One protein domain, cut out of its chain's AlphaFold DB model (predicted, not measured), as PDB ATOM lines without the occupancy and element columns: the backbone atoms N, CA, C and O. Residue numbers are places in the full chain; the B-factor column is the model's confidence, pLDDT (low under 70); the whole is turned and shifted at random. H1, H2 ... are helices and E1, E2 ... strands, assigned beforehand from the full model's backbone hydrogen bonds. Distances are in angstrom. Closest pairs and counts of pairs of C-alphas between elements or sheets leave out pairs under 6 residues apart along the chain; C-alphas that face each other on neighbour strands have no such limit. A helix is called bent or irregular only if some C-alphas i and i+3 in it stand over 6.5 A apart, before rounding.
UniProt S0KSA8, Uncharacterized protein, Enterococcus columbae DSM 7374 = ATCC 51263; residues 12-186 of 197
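AT A GLANCE: This is residues 12 to 186 of the 197 residues of an uncharacterized protein of Enterococcus columbae DSM 7374 = ATCC 51263 (UniProt S0KSA8). A twisted sheet of five antiparallel strands is covered on one face by H2 and H3, while H5b, the second arm of the bent helix H5, runs along its edge strand E4. The first arm, H5a, runs out past the sheet at one end of the longest axis, and the small hairpin E5 and E6 lies towards the other end, beside H3. The printed part has 175 residues with five named helices and seven named strands, in the order H1 E1 E2 E3 E4 H2 E5 E6 H3 E7 H4 H5; the large sheet's order is E2 - E1 - E7 - E3 - E4, and the class is mixed, helices and strands. The whole is compact, with a radius of gyration of the C-alphas of 16.9 A, yet elongated, spanning 58 by 35 by 33 A.

IN THESE COORDINATES: The large sheet holds E1, residues 25 to 32, 19.4 A long; E2, residues 35 to 38; E3, residues 47 to 53, 20.5 A; E4, residues 61 to 67, 18.4 A; and E7, residues 129 to 135, 19.3 A. E1 bends by 64 degrees at residue 28. E5, residues 94 to 96, and E6, residues 105 to 107, form the small sheet. The helices are H1, residues 16 to 19, from C-alpha 16 at (192.973, 238.275, 185.608); H2, residues 71 to 82, 16.2 A; H3, residues 115 to 126, 16.9 A; and H4, residues 137 to 141. H5, residues 151 to 173, was assigned as one helix by its hydrogen bonds but is bent, with C-alphas 159 and 162 6.6 A apart; its arms are H5a, residues 151 to 159, 12.1 A, and H5b, residues 162 to 173, 16.2 A, ending at C-alpha 173 (196.171, 241.776, 178.578).

HOW THE PARTS SIT: In the large sheet, N 37 and O 30 of the hairpin E1 and E2 are 2.8 A apart, N 28 and O 132 of E1 and E7 2.8 A, N 51 and O 131 of E3 and E7 2.8 A, and N 50 and O 64 of the hairpin E3 and E4 2.8 A, each within hydrogen-bond range. The domain has three layers, helices on both faces of a sheet: H2 and H3 on the same face, H5b on the other. H2, at a height over the sheet of 8.4 A, and H3, at 11.0 A, both run along the strands. H2 touches H3 with residues 78 to 82 alone, the closest C-alphas being those of Met 82 and Arg 121, 4.5 A apart; at 70.1 degrees they are only just about perpendicular. The closest C-alphas of H5b and E4 are those of Thr 173 and Cys 62, 6.0 A apart. H5a is not on the sheet, and its line and that of H5b stand at a steep tilt of 38 degrees, only just past shallow. H4 touches H5b, which meets it with residues 162 to 165 alone, the closest C-alphas being those of Ile 137 and Ala 165, 6.4 A apart. H1 and H4 only graze the sheet, H4 only just on it with 5 pairs of C-alphas within 10 A. In the hairpin E5 and E6, N 94 and O 107 are 2.8 A apart; the closest C-alphas of E6 and H3 are those of Val 107 and Lys 115, 6.2 A apart. Every O i to N i+4 pair is within hydrogen-bond range in H2, H3, H4, H5a and H5b; H1 is too short for such a pair.

THE WHOLE: The two C-alphas farthest apart, those of Asp 91 and Asp 149, are 57.8 A apart. The printed part has no cut, and the link from H2 to E5, 11 residues, is long. Residues 174 to 186 hold no named element. The mean pLDDT of the printed part is 90.1; residues 89, 91 and 182 to 184 are under 70.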
ATOM      1  N   LYS A  12     195.224 235.912 172.170       83.75
ATOM      2  CA  LYS A  12     194.274 235.510 173.209       83.75
ATOM      3  C   LYS A  12     194.526 236.362 174.458       83.75
ATOM      4  O   LYS A  12     195.512 236.124 175.152       83.75
ATOM      5  N   LYS A  13     193.628 237.313 174.747       89.19
ATOM      6  CA  LYS A  13     193.668 238.164 175.954       89.19
ATOM      7  C   LYS A  13     193.806 237.298 177.213       89.19
ATOM      8  O   LYS A  13     192.969 236.423 177.461       89.19
ATOM      9  N   ARG A  14     194.858 237.533 178.001       91.88
ATOM     10  CA  ARG A  14     195.056 236.908 179.315       91.88
ATOM     11  C   ARG A  14     194.063 237.497 180.312       91.88
ATOM     12  O   ARG A  14     193.910 238.714 180.389       91.88
ATOM     13  N   LYS A  15     193.388 236.628 181.063       91.38
ATOM     14  CA  LYS A  15     192.393 237.017 182.069       91.38
ATOM     15  C   LYS A  15     193.040 237.193 183.430       91.38
ATOM     16  O   LYS A  15     194.014 236.508 183.739       91.38
ATOM     17  N   PHE A  16     192.473 238.066 184.256       92.19
ATOM     18  CA  PHE A  16     192.973 238.275 185.608       92.19
ATOM     19  C   PHE A  16     192.903 236.994 186.443       92.19
ATOM     20  O   PHE A  16     193.869 236.674 187.120       92.19
ATOM     21  N   SER A  17     191.843 236.197 186.303       92.69
ATOM     22  CA  SER A  17     191.701 234.895 186.972       92.69
ATOM     23  C   SER A  17     192.788 233.866 186.629       92.69
ATOM     24  O   SER A  17     193.010 232.909 187.376       92.69
ATOM     25  N   ASP A  18     193.486 234.030 185.504       93.56
ATOM     26  CA  ASP A  18     194.679 233.243 185.187       93.56
ATOM     27  C   ASP A  18     195.939 233.902 185.763       93.56
ATOM     28  O   ASP A  18     196.804 233.215 186.294       93.56
ATOM     29  N   LEU A  19     196.024 235.232 185.678       94.75
ATOM     30  CA  LEU A  19     197.170 236.023 186.126       94.75
ATOM     31  C   LEU A  19     197.332 236.060 187.651       94.75
ATOM     32  O   LEU A  19     198.456 236.091 188.132       94.75
ATOM     33  N   GLU A  20     196.244 236.033 188.423       93.00
ATOM     34  CA  GLU A  20     196.284 236.080 189.894       93.00
ATOM     35  C   GLU A  20     196.926 234.832 190.520       93.00
ATOM     36  O   GLU A  20     197.286 234.833 191.695       93.00
ATOM     37  N   LYS A  21     197.072 233.759 189.735       94.12
ATOM     38  CA  LYS A  21     197.741 232.515 190.134       94.12
ATOM     39  C   LYS A  21     199.250 232.559 189.891       94.12
ATOM     40  O   LYS A  21     199.956 231.644 190.309       94.12
ATOM     41  N   GLU A  22     199.724 233.572 189.176       96.62
ATOM     42  CA  GLU A  22     201.114 233.697 188.761       96.62
ATOM     43  C   GLU A  22     201.935 234.384 189.850       96.62
ATOM     44  O   GLU A  22     201.539 235.403 190.412       96.62
ATOM     45  N   ASP A  23     203.127 233.867 190.118       95.56
ATOM     46  CA  ASP A  23     203.980 234.338 191.212       95.56
ATOM     47  C   ASP A  23     204.736 235.647 190.902       95.56
ATOM     48  O   ASP A  23     205.507 236.139 191.736       95.56
ATOM     49  N   TYR A  24     204.537 236.192 189.698       96.12
ATOM     50  CA  TYR A  24     205.057 237.488 189.278       96.12
ATOM     51  C   TYR A  24     204.056 238.628 189.467       96.12
ATOM     52  O   TYR A  24     204.479 239.777 189.383       96.12
ATOM     53  N   LEU A  25     202.762 238.359 189.689       96.94
ATOM     54  CA  LEU A  25     201.741 239.397 189.844       96.94
ATOM     55  C   LEU A  25     201.327 239.508 191.311       96.94
ATOM     56  O   LEU A  25     200.705 238.605 191.860       96.94
ATOM     57  N   VAL A  26     201.650 240.631 191.949       95.69
ATOM     58  CA  VAL A  26     201.423 240.803 193.390       95.69
ATOM     59  C   VAL A  26     200.599 242.065 193.651       95.69
ATOM     60  O   VAL A  26     201.030 243.144 193.242       95.69
ATOM     61  N   PRO A  27     199.444 241.975 194.335       96.31
ATOM     62  CA  PRO A  27     198.663 243.140 194.748       96.31
ATOM     63  C   PRO A  27     199.459 244.146 195.586       96.31
ATOM     64  O   PRO A  27     200.168 243.761 196.511       96.31
ATOM     65  N   ILE A  28     199.303 245.435 195.281       96.44
ATOM     66  CA  ILE A  28     199.914 246.553 196.015       96.44
ATOM     67  C   ILE A  28     198.854 247.335 196.779       96.44
ATOM     68  O   ILE A  28     198.995 247.573 197.975       96.44
ATOM     69  N   VAL A  29     197.810 247.776 196.077       97.19
ATOM     70  CA  VAL A  29     196.743 248.595 196.649       97.19
ATOM     71  C   VAL A  29     195.425 248.237 195.998       97.19
ATOM     72  O   VAL A  29     195.333 248.081 194.777       97.19
ATOM     73  N   LYS A  30     194.404 248.101 196.834       97.44
ATOM     74  CA  LYS A  30     193.038 247.816 196.430       97.44
ATOM     75  C   LYS A  30     192.157 249.003 196.777       97.44
ATOM     76  O   LYS A  30     192.276 249.578 197.852       97.44
ATOM     77  N   ILE A  31     191.273 249.357 195.856       96.81
ATOM     78  CA  ILE A  31     190.315 250.443 196.020       96.81
ATOM     79  C   ILE A  31     188.924 249.854 195.825       96.81
ATOM     80  O   ILE A  31     188.642 249.286 194.767       96.81
ATOM     81  N   VAL A  32     188.066 249.951 196.835       94.44
ATOM     82  CA  VAL A  32     186.676 249.479 196.782       94.44
ATOM     83  C   VAL A  32     185.784 250.643 197.144       94.44
ATOM     84  O   VAL A  32     185.822 251.112 198.275       94.44
ATOM     85  N   GLU A  33     184.991 251.115 196.183       87.81
ATOM     86  CA  GLU A  33     184.278 252.381 196.359       87.81
ATOM     87  C   GLU A  33     185.279 253.439 196.845       87.81
ATOM     88  O   GLU A  33     186.266 253.635 196.139       87.81
ATOM     89  N   ASP A  34     185.067 254.124 197.964       87.69
ATOM     90  CA  ASP A  34     185.974 255.175 198.457       87.69
ATOM     91  C   ASP A  34     187.104 254.669 199.378       87.69
ATOM     92  O   ASP A  34     187.985 255.447 199.750       87.69
ATOM     93  N   ASP A  35     187.125 253.374 199.707       94.44
ATOM     94  CA  ASP A  35     188.126 252.785 200.595       94.44
ATOM     95  C   ASP A  35     189.402 252.419 199.831       94.44
ATOM     96  O   ASP A  35     189.348 251.733 198.809       94.44
ATOM     97  N   ILE A  36     190.559 252.847 200.348       96.56
ATOM     98  CA  ILE A  36     191.891 252.563 199.792       96.56
ATOM     99  C   ILE A  36     192.681 251.726 200.802       96.56
ATOM    100  O   ILE A  36     192.994 252.189 201.898       96.56
ATOM    101  N   GLU A  37     193.048 250.508 200.413       97.25
ATOM    102  CA  GLU A  37     193.794 249.554 201.230       97.25
ATOM    103  C   GLU A  37     195.153 249.250 200.590       97.25
ATOM    104  O   GLU A  37     195.232 248.586 199.554       97.25
ATOM    105  N   TRP A  38     196.236 249.714 201.217       96.19
ATOM    106  CA  TRP A  38     197.601 249.361 200.825       96.19
ATOM    107  C   TRP A  38     198.003 248.022 201.443       96.19
ATOM    108  O   TRP A  38     198.092 247.887 202.662       96.19
ATOM    109  N   MET A  39     198.267 247.043 200.583       95.31
ATOM    110  CA  MET A  39     198.639 245.669 200.933       95.31
ATOM    111  C   MET A  39     200.162 245.472 200.964       95.31
ATOM    112  O   MET A  39     200.662 244.598 201.666       95.31
ATOM    113  N   ASP A  40     200.901 246.291 200.213       90.62
ATOM    114  CA  ASP A  40     202.361 246.284 200.139       90.62
ATOM    115  C   ASP A  40     202.857 247.728 200.230       90.62
ATOM    116  O   ASP A  40     202.509 248.550 199.381       90.62
ATOM    117  N   ASN A  41     203.642 248.049 201.263       81.12
ATOM    118  CA  ASN A  41     204.172 249.398 201.503       81.12
ATOM    119  C   ASN A  41     205.676 249.529 201.231       81.12
ATOM    120  O   ASN A  41     206.157 250.633 200.995       81.12
ATOM    121  N   ASP A  42     206.396 248.412 201.186       83.38
ATOM    122  CA  ASP A  42     207.860 248.417 201.240       83.38
ATOM    123  C   ASP A  42     208.507 248.034 199.909       83.38
ATOM    124  O   ASP A  42     209.706 248.230 199.705       83.38
ATOM    125  N   SER A  43     207.731 247.472 198.981       84.69
ATOM    126  CA  SER A  43     208.298 247.007 197.724       84.69
ATOM    127  C   SER A  43     208.619 248.139 196.767       84.69
ATOM    128  O   SER A  43     207.828 249.061 196.559       84.69
ATOM    129  N   VAL A  44     209.764 247.992 196.104       88.06
ATOM    130  CA  VAL A  44     210.122 248.786 194.932       88.06
ATOM    131  C   VAL A  44     209.231 248.364 193.765       88.06
ATOM    132  O   VAL A  44     209.113 247.176 193.457       88.06
ATOM    133  N   ILE A  45     208.599 249.342 193.116       90.88
ATOM    134  CA  ILE A  45     207.638 249.122 192.034       90.88
ATOM    135  C   ILE A  45     208.204 249.756 190.768       90.88
ATOM    136  O   ILE A  45     208.184 250.974 190.627       90.88
ATOM    137  N   TYR A  46     208.705 248.922 189.856       92.00
ATOM    138  CA  TYR A  46     209.185 249.374 188.545       92.00
ATOM    139  C   TYR A  46     208.165 249.187 187.430       92.00
ATOM    140  O   TYR A  46     208.137 249.969 186.487       92.00
ATOM    141  N   LEU A  47     207.350 248.137 187.525       95.44
ATOM    142  CA  LEU A  47     206.296 247.808 186.577       95.44
ATOM    143  C   LEU A  47     205.037 247.478 187.370       95.44
ATOM    144  O   LEU A  47     205.074 246.663 188.299       95.44
ATOM    145  N   TRP A  48     203.933 248.101 186.989       97.06
ATOM    146  CA  TRP A  48     202.643 247.909 187.623       97.06
ATOM    147  C   TRP A  48     201.534 247.771 186.583       97.06
ATOM    148  O   TRP A  48     201.627 248.267 185.460       97.06
ATOM    149  N   ALA A  49     200.468 247.081 186.973       98.00
ATOM    150  CA  ALA A  49     199.234 246.991 186.214       98.00
ATOM    151  C   ALA A  49     198.049 247.329 187.114       98.00
ATOM    152  O   ALA A  49     197.985 246.909 188.268       98.00
ATOM    153  N   LEU A  50     197.115 248.097 186.569       98.38
ATOM    154  CA  LEU A  50     195.850 248.439 187.189       98.38
ATOM    155  C   LEU A  50     194.762 247.569 186.584       98.38
ATOM    156  O   LEU A  50     194.523 247.618 185.375       98.38
ATOM    157  N   PHE A  51     194.065 246.835 187.436       97.94
ATOM    158  CA  PHE A  51     192.906 246.049 187.061       97.94
ATOM    159  C   PHE A  51     191.636 246.649 187.646       97.94
ATOM    160  O   PHE A  51     191.642 247.162 188.763       97.94
ATOM    161  N   GLY A  52     190.542 246.574 186.895       96.94
ATOM    162  CA  GLY A  52     189.249 247.124 187.280       96.94
ATOM    163  C   GLY A  52     188.130 246.111 187.122       96.94
ATOM    164  O   GLY A  52     188.114 245.340 186.165       96.94
ATOM    165  N   LYS A  53     187.185 246.137 188.062       94.50
ATOM    166  CA  LYS A  53     185.961 245.336 188.042       94.50
ATOM    167  C   LYS A  53     184.730 246.234 188.123       94.50
ATOM    168  O   LYS A  53     184.624 247.085 189.015       94.50
ATOM    169  N   TYR A  54     183.796 246.033 187.198       87.50
ATOM    170  CA  TYR A  54     182.463 246.629 187.260       87.50
ATOM    171  C   TYR A  54     181.623 245.953 188.354       87.50
ATOM    172  O   TYR A  54     181.870 244.807 188.722       87.50
ATOM    173  N   ASP A  55     180.595 246.642 188.852       77.38
ATOM    174  CA  ASP A  55     179.708 246.114 189.907       77.38
ATOM    175  C   ASP A  55     178.989 244.820 189.472       77.38
ATOM    176  O   ASP A  55     178.800 243.889 190.249       77.38
ATOM    177  N   SER A  56     178.625 244.743 188.189       72.31
ATOM    178  CA  SER A  56     177.901 243.620 187.589       72.31
ATOM    179  C   SER A  56     178.795 242.491 187.075       72.31
ATOM    180  O   SER A  56     178.272 241.497 186.571       72.31
ATOM    181  N   GLU A  57     180.121 242.638 187.139       77.19
ATOM    182  CA  GLU A  57     181.055 241.693 186.529       77.19
ATOM    183  C   GLU A  57     181.800 240.840 187.555       77.19
ATOM    184  O   GLU A  57     182.113 241.248 188.677       77.19
ATOM    185  N   VAL A  58     182.076 239.604 187.142       79.69
ATOM    186  CA  VAL A  58     182.801 238.618 187.953       79.69
ATOM    187  C   VAL A  58     184.313 238.737 187.741       79.69
ATOM    188  O   VAL A  58     185.080 238.408 188.640       79.69
ATOM    189  N   GLU A  59     184.743 239.232 186.581       88.94
ATOM    190  CA  GLU A  59     186.134 239.213 186.126       88.94
ATOM    191  C   GLU A  59     186.732 240.624 186.121       88.94
ATOM    192  O   GLU A  59     186.044 241.593 185.811       88.94
ATOM    193  N   TYR A  60     188.019 240.731 186.454       94.44
ATOM    194  CA  TYR A  60     188.755 241.981 186.314       94.44
ATOM    195  C   TYR A  60     189.317 242.126 184.901       94.44
ATOM    196  O   TYR A  60     189.845 241.179 184.312       94.44
ATOM    197  N   GLU A  61     189.311 243.354 184.398       94.69
ATOM    198  CA  GLU A  61     189.998 243.717 183.165       94.69
ATOM    199  C   GLU A  61     191.271 244.500 183.465       94.69
ATOM    200  O   GLU A  61     191.307 245.294 184.403       94.69
ATOM    201  N   CYS A  62     192.314 244.319 182.649       96.88
ATOM    202  CA  CYS A  62     193.482 245.191 182.713       96.88
ATOM    203  C   CYS A  62     193.122 246.557 182.127       96.88
ATOM    204  O   CYS A  62     192.835 246.700 180.937       96.88
ATOM    205  N   VAL A  63     193.136 247.568 182.982       96.12
ATOM    206  CA  VAL A  63     192.737 248.933 182.658       96.12
ATOM    207  C   VAL A  63     193.944 249.743 182.208       96.12
ATOM    208  O   VAL A  63     193.856 250.472 181.221       96.12
ATOM    209  N   GLN A  64     195.065 249.626 182.917       97.00
ATOM    210  CA  GLN A  64     196.285 250.366 182.610       97.00
ATOM    211  C   GLN A  64     197.527 249.557 182.985       97.00
ATOM    212  O   GLN A  64     197.477 248.705 183.866       97.00
ATOM    213  N   VAL A  65     198.638 249.835 182.312       96.62
ATOM    214  CA  VAL A  65     199.975 249.335 182.660       96.62
ATOM    215  C   VAL A  65     200.919 250.532 182.660       96.62
ATOM    216  O   VAL A  65     200.742 251.433 181.838       96.62
ATOM    217  N   GLY A  66     201.894 250.556 183.560       94.75
ATOM    218  CA  GLY A  66     202.902 251.610 183.595       94.75
ATOM    219  C   GLY A  66     204.230 251.108 184.136       94.75
ATOM    220  O   GLY A  66     204.276 250.179 184.948       94.75
ATOM    221  N   ALA A  67     205.314 251.713 183.657       92.19
ATOM    222  CA  ALA A  67     206.660 251.470 184.147       92.19
ATOM    223  C   ALA A  67     207.352 252.790 184.503       92.19
ATOM    224  O   ALA A  67     207.410 253.713 183.690       92.19
ATOM    225  N   SER A  68     207.909 252.864 185.712       88.62
ATOM    226  CA  SER A  68     208.542 254.067 186.259       88.62
ATOM    227  C   SER A  68     209.681 253.698 187.203       88.62
ATOM    228  O   SER A  68     209.703 252.615 187.778       88.62
ATOM    229  N   ILE A  69     210.642 254.608 187.366       86.88
ATOM    230  CA  ILE A  69     211.712 254.479 188.369       86.88
ATOM    231  C   ILE A  69     211.129 254.537 189.789       86.88
ATOM    232  O   ILE A  69     211.649 253.876 190.685       86.88
ATOM    233  N   ASP A  70     210.052 255.301 189.971       90.62
ATOM    234  CA  ASP A  70     209.307 255.415 191.223       90.62
ATOM    235  C   ASP A  70     207.824 255.134 190.953       90.62
ATOM    236  O   ASP A  70     206.998 256.035 190.788       90.62
ATOM    237  N   GLY A  71     207.493 253.849 190.809       92.06
ATOM    238  CA  GLY A  71     206.122 253.429 190.536       92.06
ATOM    239  C   GLY A  71     205.171 253.665 191.708       92.06
ATOM    240  O   GLY A  71     203.972 253.780 191.480       92.06
ATOM    241  N   ARG A  72     205.661 253.775 192.953       93.50
ATOM    242  CA  ARG A  72     204.793 254.076 194.104       93.50
ATOM    243  C   ARG A  72     204.264 255.501 194.016       93.50
ATOM    244  O   ARG A  72     203.052 255.687 194.064       93.50
ATOM    245  N   ASP A  73     205.157 256.472 193.846       94.62
ATOM    246  CA  ASP A  73     204.785 257.880 193.682       94.62
ATOM    247  C   ASP A  73     203.866 258.083 192.462       94.62
ATOM    248  O   ASP A  73     202.892 258.837 192.526       94.62
ATOM    249  N   GLU A  74     204.108 257.356 191.365       95.12
ATOM    250  CA  GLU A  74     203.215 257.363 190.201       95.12
ATOM    251  C   GLU A  74     201.805 256.847 190.544       95.12
ATOM    252  O   GLU A  74     200.822 257.533 190.257       95.12
ATOM    253  N   ILE A  75     201.696 255.691 191.211       96.25
ATOM    254  CA  ILE A  75     200.408 255.115 191.633       96.25
ATOM    255  C   ILE A  75     199.672 256.065 192.583       96.25
ATOM    256  O   ILE A  75     198.476 256.297 192.412       96.25
ATOM    257  N   GLU A  76     200.361 256.656 193.560       96.19
ATOM    258  CA  GLU A  76     199.766 257.624 194.487       96.19
ATOM    259  C   GLU A  76     199.216 258.850 193.748       96.19
ATOM    260  O   GLU A  76     198.078 259.272 193.988       96.19
ATOM    261  N   LYS A  77     199.978 259.392 192.792       96.06
ATOM    262  CA  LYS A  77     199.526 260.495 191.933       96.06
ATOM    263  C   LYS A  77     198.326 260.096 191.091       96.06
ATOM    264  O   LYS A  77     197.404 260.895 190.935       96.06
ATOM    265  N   ASP A  78     198.304 258.882 190.563       96.56
ATOM    266  CA  ASP A  78     197.194 258.391 189.756       96.56
ATOM    267  C   ASP A  78     195.925 258.187 190.591       96.56
ATOM    268  O   ASP A  78     194.846 258.603 190.165       96.56
ATOM    269  N   ILE A  79     196.047 257.687 191.823       96.69
ATOM    270  CA  ILE A  79     194.949 257.638 192.803       96.69
ATOM    271  C   ILE A  79     194.454 259.052 193.141       96.69
ATOM    272  O   ILE A  79     193.245 259.295 193.186       96.69
ATOM    273  N   CYS A  80     195.354 260.026 193.310       95.62
ATOM    274  CA  CYS A  80     194.959 261.423 193.508       95.62
ATOM    275  C   CYS A  80     194.149 261.957 192.316       95.62
ATOM    276  O   CYS A  80     193.123 262.605 192.511       95.62
ATOM    277  N   LYS A  81     194.560 261.649 191.078       95.19
ATOM    278  CA  LYS A  81     193.822 262.039 189.863       95.19
ATOM    279  C   LYS A  81     192.452 261.368 189.785       95.19
ATOM    280  O   LYS A  81     191.486 262.027 189.405       95.19
ATOM    281  N   MET A  82     192.343 260.088 190.156       94.88
ATOM    282  CA  MET A  82     191.059 259.373 190.239       94.88
ATOM    283  C   MET A  82     190.064 260.117 191.143       94.88
ATOM    284  O   MET A  82     188.890 260.261 190.791       94.88
ATOM    285  N   ASN A  83     190.556 260.649 192.263       92.12
ATOM    286  CA  ASN A  83     189.754 261.310 193.291       92.12
ATOM    287  C   ASN A  83     189.681 262.843 193.148       92.12
ATOM    288  O   ASN A  83     189.072 263.502 193.989       92.12
ATOM    289  N   ASP A  84     190.243 263.426 192.083       89.62
ATOM    290  CA  ASP A  84     190.234 264.877 191.865       89.62
ATOM    291  C   ASP A  84     188.818 265.375 191.516       89.62
ATOM    292  O   ASP A  84     188.374 265.350 190.361       89.62
ATOM    293  N   SER A  85     188.089 265.842 192.532       80.38
ATOM    294  CA  SER A  85     186.749 266.422 192.390       80.38
ATOM    295  C   SER A  85     186.737 267.740 191.618       80.38
ATOM    296  O   SER A  85     185.673 268.159 191.166       80.38
ATOM    297  N   ASN A  86     187.895 268.386 191.450       80.81
ATOM    298  CA  ASN A  86     188.025 269.667 190.761       80.81
ATOM    299  C   ASN A  86     188.308 269.505 189.264       80.81
ATOM    300  O   ASN A  86     188.446 270.506 188.566       80.81
ATOM    301  N   CYS A  87     188.392 268.270 188.749       74.19
ATOM    302  CA  CYS A  87     188.515 268.026 187.315       74.19
ATOM    303  C   CYS A  87     187.239 268.514 186.598       74.19
ATOM    304  O   CYS A  87     186.177 267.906 186.784       74.19
ATOM    305  N   PRO A  88     187.309 269.583 185.782       71.38
ATOM    306  CA  PRO A  88     186.121 270.207 185.225       71.38
ATOM    307  C   PRO A  88     185.453 269.288 184.198       71.38
ATOM    308  O   PRO A  88     186.115 268.657 183.368       71.38
ATOM    309  N   VAL A  89     184.123 269.228 184.257       68.44
ATOM    310  CA  VAL A  89     183.295 268.642 183.199       68.44
ATOM    311  C   VAL A  89     183.096 269.733 182.157       68.44
ATOM    312  O   VAL A  89     182.514 270.767 182.467       68.44
ATOM    313  N   LEU A  90     183.632 269.526 180.958       70.69
ATOM    314  CA  LEU A  90     183.629 270.528 179.895       70.69
ATOM    315  C   LEU A  90     182.685 270.112 178.766       70.69
ATOM    316  O   LEU A  90     182.551 268.926 178.458       70.69
ATOM    317  N   ASP A  91     182.047 271.111 178.158       68.12
ATOM    318  CA  ASP A  91     180.966 270.935 177.179       68.12
ATOM    319  C   ASP A  91     181.469 270.564 175.771       68.12
ATOM    320  O   ASP A  91     180.684 270.169 174.906       68.12
ATOM    321  N   SER A  92     182.776 270.685 175.519       81.31
ATOM    322  CA  SER A  92     183.406 270.397 174.229       81.31
ATOM    323  C   SER A  92     184.762 269.711 174.391       81.31
ATOM    324  O   SER A  92     185.409 269.776 175.438       81.31
ATOM    325  N   GLY A  93     185.164 268.971 173.358       86.31
ATOM    326  CA  GLY A  93     186.354 268.135 173.380       86.31
ATOM    327  C   GLY A  93     186.254 266.957 172.422       86.31
ATOM    328  O   GLY A  93     185.320 266.837 171.621       86.31
ATOM    329  N   ARG A  94     187.207 266.035 172.545       89.69
ATOM    330  CA  ARG A  94     187.349 264.893 171.645       89.69
ATOM    331  C   ARG A  94     187.470 263.571 172.375       89.69
ATOM    332  O   ARG A  94     187.993 263.473 173.484       89.69
ATOM    333  N   LYS A  95     187.038 262.520 171.683       90.56
ATOM    334  CA  LYS A  95     187.286 261.144 172.106       90.56
ATOM    335  C   LYS A  95     188.722 260.748 171.786       90.56
ATOM    336  O   LYS A  95     189.243 261.050 170.712       90.56
ATOM    337  N   VAL A  96     189.347 260.053 172.723       90.81
ATOM    338  CA  VAL A  96     190.711 259.551 172.623       90.81
ATOM    339  C   VAL A  96     190.667 258.057 172.337       90.81
ATOM    340  O   VAL A  96     189.994 257.292 173.029       90.81
ATOM    341  N   ASN A  97     191.389 257.652 171.297       92.06
ATOM    342  CA  ASN A  97     191.705 256.253 171.041       92.06
ATOM    343  C   ASN A  97     192.944 255.868 171.850       92.06
ATOM    344  O   ASN A  97     193.838 256.693 172.049       92.06
ATOM    345  N   THR A  98     192.991 254.620 172.286       92.19
ATOM    346  CA  THR A  98     194.158 254.010 172.922       92.19
ATOM    347  C   THR A  98     194.764 252.981 171.978       92.19
ATOM    348  O   THR A  98     194.310 252.839 170.837       92.19
ATOM    349  N   GLN A  99     195.808 252.275 172.413       92.00
ATOM    350  CA  GLN A  99     196.516 251.364 171.521       92.00
ATOM    351  C   GLN A  99     195.614 250.244 170.994       92.00
ATOM    352  O   GLN A  99     195.701 249.896 169.817       92.00
ATOM    353  N   PHE A 100     194.766 249.683 171.857       91.12
ATOM    354  CA  PHE A 100     193.952 248.508 171.535       91.12
ATOM    355  C   PHE A 100     192.469 248.839 171.330       91.12
ATOM    356  O   PHE A 100     191.746 248.029 170.751       91.12
ATOM    357  N   TYR A 101     192.024 250.034 171.738       91.81
ATOM    358  CA  TYR A 101     190.615 250.415 171.745       91.81
ATOM    359  C   TYR A 101     190.384 251.795 171.135       91.81
ATOM    360  O   TYR A 101     191.196 252.714 171.228       91.81
ATOM    361  N   THR A 102     189.214 251.974 170.531       90.62
ATOM    362  CA  THR A 102     188.767 253.281 170.031       90.62
ATOM    363  C   THR A 102     187.733 253.905 170.958       90.62
ATOM    364  O   THR A 102     186.983 253.196 171.626       90.62
ATOM    365  N   ASN A 103     187.654 255.239 170.954       90.25
ATOM    366  CA  ASN A 103     186.644 256.004 171.686       90.25
ATOM    367  C   ASN A 103     186.620 255.737 173.206       90.25
ATOM    368  O   ASN A 103     185.545 255.658 173.800       90.25
ATOM    369  N   VAL A 104     187.797 255.607 173.828       90.75
ATOM    370  CA  VAL A 104     187.944 255.140 175.214       90.75
ATOM    371  C   VAL A 104     187.551 256.204 176.225       90.75
ATOM    372  O   VAL A 104     186.726 255.940 177.087       90.75
ATOM    373  N   TYR A 105     188.101 257.414 176.123       91.00
ATOM    374  CA  TYR A 105     187.808 258.509 177.051       91.00
ATOM    375  C   TYR A 105     187.709 259.849 176.331       91.00
ATOM    376  O   TYR A 105     188.007 259.946 175.143       91.00
ATOM    377  N   PHE A 106     187.234 260.871 177.035       90.06
ATOM    378  CA  PHE A 106     187.046 262.213 176.496       90.06
ATOM    379  C   PHE A 106     188.041 263.174 177.135       90.06
ATOM    380  O   PHE A 106     188.259 263.107 178.345       90.06
ATOM    381  N   VAL A 107     188.617 264.064 176.333       90.56
ATOM    382  CA  VAL A 107     189.458 265.170 176.803       90.56
ATOM    383  C   VAL A 107     188.984 266.472 176.171       90.56
ATOM    384  O   VAL A 107     188.574 266.448 175.007       90.56
ATOM    385  N   PRO A 108     189.054 267.598 176.893       89.00
ATOM    386  CA  PRO A 108     188.765 268.900 176.311       89.00
ATOM    387  C   PRO A 108     189.787 269.269 175.233       89.00
ATOM    388  O   PRO A 108     190.926 268.793 175.241       89.00
ATOM    389  N   ASP A 109     189.378 270.147 174.318       83.94
ATOM    390  CA  ASP A 109     190.241 270.690 173.259       83.94
ATOM    391  C   ASP A 109     191.049 271.923 173.717       83.94
ATOM    392  O   ASP A 109     191.513 272.715 172.902       83.94
ATOM    393  N   GLU A 110     191.244 272.073 175.027       82.94
ATOM    394  CA  GLU A 110     192.029 273.145 175.637       82.94
ATOM    395  C   GLU A 110     193.521 272.783 175.726       82.94
ATOM    396  O   GLU A 110     193.905 271.648 176.040       82.94
ATOM    397  N   ASP A 111     194.379 273.773 175.479       78.94
ATOM    398  CA  ASP A 111     195.827 273.629 175.620       78.94
ATOM    399  C   ASP A 111     196.253 273.584 177.094       78.94
ATOM    400  O   ASP A 111     195.645 274.192 177.970       78.94
ATOM    401  N   GLY A 112     197.336 272.854 177.379       79.75
ATOM    402  CA  GLY A 112     197.898 272.751 178.732       79.75
ATOM    403  C   GLY A 112     197.119 271.844 179.691       79.75
ATOM    404  O   GLY A 112     197.526 271.687 180.840       79.75
ATOM    405  N   VAL A 113     196.040 271.207 179.233       84.00
ATOM    406  CA  VAL A 113     195.264 270.277 180.055       84.00
ATOM    407  C   VAL A 113     196.023 268.971 180.299       84.00
ATOM    408  O   VAL A 113     196.477 268.298 179.368       84.00
ATOM    409  N   ASP A 114     196.083 268.564 181.569       87.38
ATOM    410  CA  ASP A 114     196.548 267.237 181.960       87.38
ATOM    411  C   ASP A 114     195.505 266.172 181.586       87.38
ATOM    412  O   ASP A 114     194.558 265.881 182.320       87.38
ATOM    413  N   LYS A 115     195.704 265.561 180.418       88.44
ATOM    414  CA  LYS A 115     194.846 264.496 179.880       88.44
ATOM    415  C   LYS A 115     194.773 263.274 180.795       88.44
ATOM    416  O   LYS A 115     193.757 262.577 180.774       88.44
ATOM    417  N   SER A 116     195.808 263.020 181.603       90.38
ATOM    418  CA  SER A 116     195.829 261.865 182.504       90.38
ATOM    419  C   SER A 116     194.761 261.986 183.595       90.38
ATOM    420  O   SER A 116     194.157 260.982 183.964       90.38
ATOM    421  N   LYS A 117     194.416 263.211 184.025       91.81
ATOM    422  CA  LYS A 117     193.302 263.439 184.960       91.81
ATOM    423  C   LYS A 117     191.980 262.907 184.423       91.81
ATOM    424  O   LYS A 117     191.288 262.170 185.115       91.81
ATOM    425  N   TYR A 118     191.654 263.217 183.171       92.00
ATOM    426  CA  TYR A 118     190.410 262.776 182.533       92.00
ATOM    427  C   TYR A 118     190.360 261.260 182.356       92.00
ATOM    428  O   TYR A 118     189.318 260.643 182.578       92.00
ATOM    429  N   GLN A 119     191.495 260.656 182.002       93.69
ATOM    430  CA  GLN A 119     191.644 259.207 181.938       93.69
ATOM    431  C   GLN A 119     191.365 258.557 183.302       93.69
ATOM    432  O   GLN A 119     190.469 257.719 183.402       93.69
ATOM    433  N   TYR A 120     192.075 258.958 184.359       95.19
ATOM    434  CA  TYR A 120     191.942 258.334 185.679       95.19
ATOM    435  C   TYR A 120     190.595 258.618 186.346       95.19
ATOM    436  O   TYR A 120     190.024 257.733 186.981       95.19
ATOM    437  N   ARG A 121     190.008 259.797 186.117       92.31
ATOM    438  CA  ARG A 121     188.624 260.095 186.512       92.31
ATOM    439  C   ARG A 121     187.622 259.179 185.826       92.31
ATOM    440  O   ARG A 121     186.666 258.734 186.460       92.31
ATOM    441  N   LYS A 122     187.825 258.881 184.540       92.19
ATOM    442  CA  LYS A 122     186.963 257.939 183.829       92.19
ATOM    443  C   LYS A 122     187.113 256.521 184.375       92.19
ATOM    444  O   LYS A 122     186.097 255.890 184.635       92.19
ATOM    445  N   ILE A 123     188.343 256.069 184.625       94.81
ATOM    446  CA  ILE A 123     188.608 254.778 185.278       94.81
ATOM    447  C   ILE A 123     187.855 254.698 186.612       94.81
ATOM    448  O   ILE A 123     187.088 253.767 186.836       94.81
ATOM    449  N   ARG A 124     187.991 255.717 187.465       93.38
ATOM    450  CA  ARG A 124     187.307 255.773 188.760       93.38
ATOM    451  C   ARG A 124     185.782 255.718 188.646       93.38
ATOM    452  O   ARG A 124     185.128 255.133 189.500       93.38
ATOM    453  N   LYS A 125     185.219 256.351 187.615       91.31
ATOM    454  CA  LYS A 125     183.774 256.372 187.362       91.31
ATOM    455  C   LYS A 125     183.249 255.031 186.847       91.31
ATOM    456  O   LYS A 125     182.131 254.655 187.184       91.31
ATOM    457  N   ASP A 126     184.017 254.369 185.990       91.81
ATOM    458  CA  ASP A 126     183.584 253.150 185.312       91.81
ATOM    459  C   ASP A 126     183.724 251.915 186.222       91.81
ATOM    460  O   ASP A 126     182.859 251.043 186.198       91.81
ATOM    461  N   TYR A 127     184.765 251.854 187.060       93.75
ATOM    462  CA  TYR A 127     185.098 250.669 187.857       93.75
ATOM    463  C   TYR A 127     184.871 250.887 189.357       93.75
ATOM    464  O   TYR A 127     185.396 251.826 189.956       93.75
ATOM    465  N   LYS A 128     184.131 249.966 189.986       91.38
ATOM    466  CA  LYS A 128     183.829 249.999 191.427       91.38
ATOM    467  C   LYS A 128     184.946 249.443 192.293       91.38
ATOM    468  O   LYS A 128     185.166 249.925 193.403       91.38
ATOM    469  N   THR A 129     185.619 248.410 191.796       95.81
ATOM    470  CA  THR A 129     186.794 247.837 192.445       95.81
ATOM    471  C   THR A 129     187.986 247.985 191.525       95.81
ATOM    472  O   THR A 129     187.922 247.594 190.361       95.81
ATOM    473  N   LEU A 130     189.069 248.536 192.054       97.62
ATOM    474  CA  LEU A 130     190.345 248.672 191.371       97.62
ATOM    475  C   LEU A 130     191.422 247.974 192.194       97.62
ATOM    476  O   LEU A 130     191.374 247.971 193.423       97.62
ATOM    477  N   ILE A 131     192.400 247.384 191.520       97.38
ATOM    478  CA  ILE A 131     193.563 246.788 192.166       97.38
ATOM    479  C   ILE A 131     194.804 247.094 191.342       97.38
ATOM    480  O   ILE A 131     194.882 246.769 190.157       97.38
ATOM    481  N   PHE A 132     195.766 247.757 191.969       97.81
ATOM    482  CA  PHE A 132     197.106 247.881 191.425       97.81
ATOM    483  C   PHE A 132     197.912 246.666 191.854       97.81
ATOM    484  O   PHE A 132     197.923 246.305 193.032       97.81
ATOM    485  N   CYS A 133     198.627 246.077 190.908       97.75
ATOM    486  CA  CYS A 133     199.541 244.973 191.139       97.75
ATOM    487  C   CYS A 133     200.933 245.345 190.627       97.75
ATOM    488  O   CYS A 133     201.051 245.911 189.539       97.75
ATOM    489  N   LYS A 134     201.987 244.993 191.368       96.62
ATOM    490  CA  LYS A 134     203.361 245.011 190.849       96.62
ATOM    491  C   LYS A 134     203.593 243.762 190.016       96.62
ATOM    492  O   LYS A 134     203.018 242.706 190.295       96.62
ATOM    493  N   ILE A 135     204.466 243.894 189.029       96.88
ATOM    494  CA  ILE A 135     204.898 242.793 188.177       96.88
ATOM    495  C   ILE A 135     206.396 242.578 188.377       96.88
ATOM    496  O   ILE A 135     207.200 243.481 188.137       96.88
ATOM    497  N   ASP A 136     206.779 241.372 188.783       95.38
ATOM    498  CA  ASP A 136     208.174 240.936 188.751       95.38
ATOM    499  C   ASP A 136     208.599 240.725 187.292       95.38
ATOM    500  O   ASP A 136     208.206 239.758 186.637       95.38
ATOM    501  N   ILE A 137     209.393 241.664 186.772       94.75
ATOM    502  CA  ILE A 137     209.826 241.683 185.370       94.75
ATOM    503  C   ILE A 137     210.630 240.428 185.015       94.75
ATOM    504  O   ILE A 137     210.435 239.870 183.933       94.75
ATOM    505  N   ASN A 138     211.528 239.984 185.897       93.94
ATOM    506  CA  ASN A 138     212.417 238.866 185.601       93.94
ATOM    507  C   ASN A 138     211.620 237.560 185.530       93.94
ATOM    508  O   ASN A 138     211.774 236.802 184.572       93.94
ATOM    509  N   LYS A 139     210.706 237.338 186.481       95.75
ATOM    510  CA  LYS A 139     209.806 236.178 186.454       95.75
ATOM    511  C   LYS A 139     208.846 236.216 185.269       95.75
ATOM    512  O   LYS A 139     208.706 235.223 184.565       95.75
ATOM    513  N   TYR A 140     208.229 237.369 185.004       96.62
ATOM    514  CA  TYR A 140     207.277 237.524 183.903       96.62
ATOM    515  C   TYR A 140     207.912 237.263 182.529       96.62
ATOM    516  O   TYR A 140     207.307 236.616 181.672       96.62
ATOM    517  N   LEU A 141     209.134 237.757 182.310       94.62
ATOM    518  CA  LEU A 141     209.873 237.529 181.068       94.62
ATOM    519  C   LEU A 141     210.653 236.206 181.058       94.62
ATOM    520  O   LEU A 141     211.185 235.841 180.012       94.62
ATOM    521  N   ASN A 142     210.711 235.494 182.189       93.88
ATOM    522  CA  ASN A 142     211.541 234.310 182.401       93.88
ATOM    523  C   ASN A 142     213.018 234.554 182.024       93.88
ATOM    524  O   ASN A 142     213.601 233.836 181.211       93.88
ATOM    525  N   VAL A 143     213.602 235.615 182.587       91.06
ATOM    526  CA  VAL A 143     214.981 236.053 182.320       91.06
ATOM    527  C   VAL A 143     215.802 236.140 183.602       91.06
ATOM    528  O   VAL A 143     215.297 236.513 184.659       91.06
ATOM    529  N   ASP A 144     217.094 235.852 183.472       86.00
ATOM    530  CA  ASP A 144     218.094 235.973 184.529       86.00
ATOM    531  C   ASP A 144     219.214 236.912 184.053       86.00
ATOM    532  O   ASP A 144     220.019 236.568 183.186       86.00
ATOM    533  N   ASP A 145     219.245 238.130 184.597       77.75
ATOM    534  CA  ASP A 145     220.241 239.146 184.246       77.75
ATOM    535  C   ASP A 145     221.613 238.888 184.882       77.75
ATOM    536  O   ASP A 145     222.599 239.519 184.490       77.75
ATOM    537  N   THR A 146     221.721 237.927 185.809       80.81
ATOM    538  CA  THR A 146     223.000 237.565 186.435       80.81
ATOM    539  C   THR A 146     223.970 236.913 185.456       80.81
ATOM    540  O   THR A 146     225.178 237.019 185.662       80.81
ATOM    541  N   GLN A 147     223.458 236.368 184.350       80.62
ATOM    542  CA  GLN A 147     224.223 235.681 183.306       80.62
ATOM    543  C   GLN A 147     224.877 236.636 182.289       80.62
ATOM    544  O   GLN A 147     225.576 236.190 181.382       80.62
ATOM    545  N   ILE A 148     224.655 237.953 182.407       87.69
ATOM    546  CA  ILE A 148     225.238 238.949 181.500       87.69
ATOM    547  C   ILE A 148     226.554 239.472 182.088       87.69
ATOM    548  O   ILE A 148     226.552 240.397 182.905       87.69
ATOM    549  N   ASP A 149     227.680 238.896 181.667       87.88
ATOM    550  CA  ASP A 149     229.016 239.247 182.185       87.88
ATOM    551  C   ASP A 149     229.436 240.687 181.857       87.88
ATOM    552  O   ASP A 149     230.122 241.354 182.630       87.88
ATOM    553  N   ASN A 150     229.034 241.192 180.690       93.44
ATOM    554  CA  ASN A 150     229.388 242.539 180.263       93.44
ATOM    555  C   ASN A 150     228.472 243.577 180.930       93.44
ATOM    556  O   ASN A 150     227.273 243.618 180.650       93.44
ATOM    557  N   GLN A 151     229.053 244.463 181.744       91.81
ATOM    558  CA  GLN A 151     228.301 245.484 182.480       91.81
ATOM    559  C   GLN A 151     227.473 246.396 181.565       91.81
ATOM    560  O   GLN A 151     226.307 246.634 181.848       91.81
ATOM    561  N   HIS A 152     228.021 246.854 180.436       93.00
ATOM    562  CA  HIS A 152     227.276 247.718 179.515       93.00
ATOM    563  C   HIS A 152     226.083 246.994 178.885       93.00
ATOM    564  O   HIS A 152     225.015 247.584 178.744       93.00
ATOM    565  N   LEU A 153     226.232 245.711 178.539       91.31
ATOM    566  CA  LEU A 153     225.106 244.909 178.054       91.31
ATOM    567  C   LEU A 153     224.054 244.706 179.146       91.31
ATOM    568  O   LEU A 153     222.863 244.798 178.857       91.31
ATOM    569  N   ARG A 154     224.482 244.476 180.390       89.94
ATOM    570  CA  ARG A 154     223.586 244.342 181.544       89.94
ATOM    571  C   ARG A 154     222.806 245.632 181.792       89.94
ATOM    572  O   ARG A 154     221.599 245.574 182.006       89.94
ATOM    573  N   ASP A 155     223.462 246.784 181.699       88.88
ATOM    574  CA  ASP A 155     222.823 248.093 181.855       88.88
ATOM    575  C   ASP A 155     221.800 248.343 180.739       88.88
ATOM    576  O   ASP A 155     220.656 248.695 181.017       88.88
ATOM    577  N   ILE A 156     222.168 248.091 179.476       89.12
ATOM    578  CA  ILE A 156     221.255 248.218 178.326       89.12
ATOM    579  C   ILE A 156     220.043 247.293 178.487       89.12
ATOM    580  O   ILE A 156     218.905 247.715 178.254       89.12
ATOM    581  N   PHE A 157     220.282 246.045 178.899       89.69
ATOM    582  CA  PHE A 157     219.236 245.066 179.165       89.69
ATOM    583  C   PHE A 157     218.294 245.558 180.266       89.69
ATOM    584  O   PHE A 157     217.086 245.610 180.056       89.69
ATOM    585  N   ASN A 158     218.833 246.000 181.402       85.56
ATOM    586  CA  ASN A 158     218.046 246.479 182.536       85.56
ATOM    587  C   ASN A 158     217.257 247.757 182.230       85.56
ATOM    588  O   ASN A 158     216.118 247.883 182.674       85.56
ATOM    589  N   LEU A 159     217.812 248.669 181.429       83.81
ATOM    590  CA  LEU A 159     217.104 249.866 180.970       83.81
ATOM    591  C   LEU A 159     215.958 249.527 180.011       83.81
ATOM    592  O   LEU A 159     214.915 250.175 180.041       83.81
ATOM    593  N   SER A 160     216.135 248.517 179.159       87.25
ATOM    594  CA  SER A 160     215.163 248.185 178.110       87.25
ATOM    595  C   SER A 160     214.097 247.190 178.572       87.25
ATOM    596  O   SER A 160     212.969 247.229 178.076       87.25
ATOM    597  N   LYS A 161     214.422 246.307 179.529       90.25
ATOM    598  CA  LYS A 161     213.538 245.210 179.954       90.25
ATOM    599  C   LYS A 161     212.226 245.703 180.547       90.25
ATOM    600  O   LYS A 161     211.197 245.096 180.279       90.25
ATOM    601  N   ALA A 162     212.242 246.809 181.296       88.44
ATOM    602  CA  ALA A 162     211.033 247.367 181.901       88.44
ATOM    603  C   ALA A 162     210.030 247.823 180.830       88.44
ATOM    604  O   ALA A 162     208.878 247.404 180.860       88.44
ATOM    605  N   TYR A 163     210.483 248.577 179.822       89.06
ATOM    606  CA  TYR A 163     209.627 249.042 178.722       89.06
ATOM    607  C   TYR A 163     209.154 247.906 177.808       89.06
ATOM    608  O   TYR A 163     208.022 247.924 177.311       89.06
ATOM    609  N   TYR A 164     210.010 246.902 177.586       92.19
ATOM    610  CA  TYR A 164     209.612 245.690 176.875       92.19
ATOM    611  C   TYR A 164     208.516 244.945 177.650       92.19
ATOM    612  O   TYR A 164     207.481 244.604 177.078       92.19
ATOM    613  N   ALA A 165     208.715 244.734 178.955       94.56
ATOM    614  CA  ALA A 165     207.761 244.056 179.826       94.56
ATOM    615  C   ALA A 165     206.430 244.807 179.921       94.56
ATOM    616  O   ALA A 165     205.389 244.174 179.776       94.56
ATOM    617  N   GLU A 166     206.455 246.133 180.077       95.19
ATOM    618  CA  GLU A 166     205.272 246.999 180.064       95.19
ATOM    619  C   GLU A 166     204.444 246.781 178.797       95.19
ATOM    620  O   GLU A 166     203.262 246.446 178.859       95.19
ATOM    621  N   THR A 167     205.092 246.878 177.635       94.12
ATOM    622  CA  THR A 167     204.424 246.721 176.341       94.12
ATOM    623  C   THR A 167     203.890 245.312 176.153       94.12
ATOM    624  O   THR A 167     202.753 245.133 175.718       94.12
ATOM    625  N   LYS A 168     204.697 244.296 176.477       94.19
ATOM    626  CA  LYS A 168     204.278 242.902 176.361       94.19
ATOM    627  C   LYS A 168     203.100 242.618 177.284       94.19
ATOM    628  O   LYS A 168     202.157 241.966 176.862       94.19
ATOM    629  N   PHE A 169     203.123 243.109 178.521       96.00
ATOM    630  CA  PHE A 169     202.022 242.924 179.464       96.00
ATOM    631  C   PHE A 169     200.756 243.649 178.997       96.00
ATOM    632  O   PHE A 169     199.677 243.060 179.001       96.00
ATOM    633  N   ALA A 170     200.882 244.885 178.505       95.44
ATOM    634  CA  ALA A 170     199.769 245.625 177.918       95.44
ATOM    635  C   ALA A 170     199.180 244.908 176.692       95.44
ATOM    636  O   ALA A 170     197.962 244.887 176.531       95.44
ATOM    637  N   PHE A 171     200.019 244.288 175.857       93.25
ATOM    638  CA  PHE A 171     199.589 243.482 174.713       93.25
ATOM    639  C   PHE A 171     198.907 242.178 175.147       93.25
ATOM    640  O   PHE A 171     197.788 241.906 174.721       93.25
ATOM    641  N   ASP A 172     199.524 241.398 176.034       93.56
ATOM    642  CA  ASP A 172     198.980 240.127 176.524       93.56
ATOM    643  C   ASP A 172     197.612 240.309 177.199       93.56
ATOM    644  O   ASP A 172     196.746 239.437 177.115       93.56
ATOM    645  N   THR A 173     197.409 241.448 177.860       94.06
ATOM    646  CA  THR A 173     196.171 241.776 178.578       94.06
ATOM    647  C   THR A 173     195.208 242.661 177.797       94.06
ATOM    648  O   THR A 173     194.093 242.869 178.268       94.06
ATOM    649  N   GLN A 174     195.607 243.160 176.619       93.12
ATOM    650  CA  GLN A 174     194.877 244.180 175.857       93.12
ATOM    651  C   GLN A 174     194.427 245.327 176.780       93.12
ATOM    652  O   GLN A 174     193.241 245.540 177.006       93.12
ATOM    653  N   SER A 175     195.391 246.022 177.384       94.62
ATOM    654  CA  SER A 175     195.127 247.060 178.388       94.62
ATOM    655  C   SER A 175     194.323 248.238 177.818       94.62
ATOM    656  O   SER A 175     194.705 248.838 176.813       94.62
ATOM    657  N   ILE A 176     193.211 248.597 178.463       94.94
ATOM    658  CA  ILE A 176     192.202 249.492 177.869       94.94
ATOM    659  C   ILE A 176     192.737 250.903 177.617       94.94
ATOM    660  O   ILE A 176     192.507 251.471 176.546       94.94
ATOM    661  N   TYR A 177     193.454 251.477 178.582       94.81
ATOM    662  CA  TYR A 177     193.907 252.868 178.546       94.81
ATOM    663  C   TYR A 177     195.375 253.033 178.130       94.81
ATOM    664  O   TYR A 177     195.862 254.162 178.008       94.81
ATOM    665  N   TRP A 178     196.069 251.928 177.854       94.56
ATOM    666  CA  TRP A 178     197.484 251.953 177.512       94.56
ATOM    667  C   TRP A 178     197.739 252.514 176.111       94.56
ATOM    668  O   TRP A 178     196.993 252.271 175.156       94.56
ATOM    669  N   ASN A 179     198.830 253.264 175.975       89.38
ATOM    670  CA  ASN A 179     199.307 253.787 174.704       89.38
ATOM    671  C   ASN A 179     200.814 253.601 174.593       89.38
ATOM    672  O   ASN A 179     201.560 254.068 175.449       89.38
ATOM    673  N   ALA A 180     201.261 253.022 173.481       83.38
ATOM    674  CA  ALA A 180     202.678 252.992 173.169       83.38
ATOM    675  C   ALA A 180     203.193 254.418 172.927       83.38
ATOM    676  O   ALA A 180     202.608 255.197 172.163       83.38
ATOM    677  N   TYR A 181     204.338 254.752 173.520       70.75
ATOM    678  CA  TYR A 181     205.023 255.992 173.179       70.75
ATOM    679  C   TYR A 181     205.518 255.921 171.726       70.75
ATOM    680  O   TYR A 181     206.253 255.003 171.355       70.75
ATOM    681  N   ARG A 182     205.111 256.888 170.888       56.44
ATOM    682  CA  ARG A 182     205.233 256.826 169.412       56.44
ATOM    683  C   ARG A 182     206.663 256.640 168.881       56.44
ATOM    684  O   ARG A 182     206.817 256.192 167.750       56.44
ATOM    685  N   SER A 183     207.683 256.975 169.670       54.44
ATOM    686  CA  SER A 183     209.107 256.860 169.320       54.44
ATOM    687  C   SER A 183     209.929 256.064 170.347       54.44
ATOM    688  O   SER A 183     211.138 256.259 170.437       54.44
ATOM    689  N   GLY A 184     209.282 255.231 171.170       65.88
ATOM    690  CA  GLY A 184     209.930 254.484 172.253       65.88
ATOM    691  C   GLY A 184     210.074 252.986 171.983       65.88
ATOM    692  O   GLY A 184     209.471 252.440 171.055       65.88
ATOM    693  N   VAL A 185     210.814 252.311 172.871       73.69
ATOM    694  CA  VAL A 185     210.970 250.842 172.919       73.69
ATOM    695  C   VAL A 185     209.619 250.130 172.822       73.69
ATOM    696  O   VAL A 185     209.529 249.078 172.193       73.69
ATOM    697  N   GLY A 186     208.550 250.718 173.366       76.75
ATOM    698  CA  GLY A 186     207.227 250.109 173.322       76.75
ATOM    699  C   GLY A 186     206.617 249.989 171.925       76.75
ATOM    700  O   GLY A 186     206.028 248.961 171.611       76.75
TER     701      GLY A 186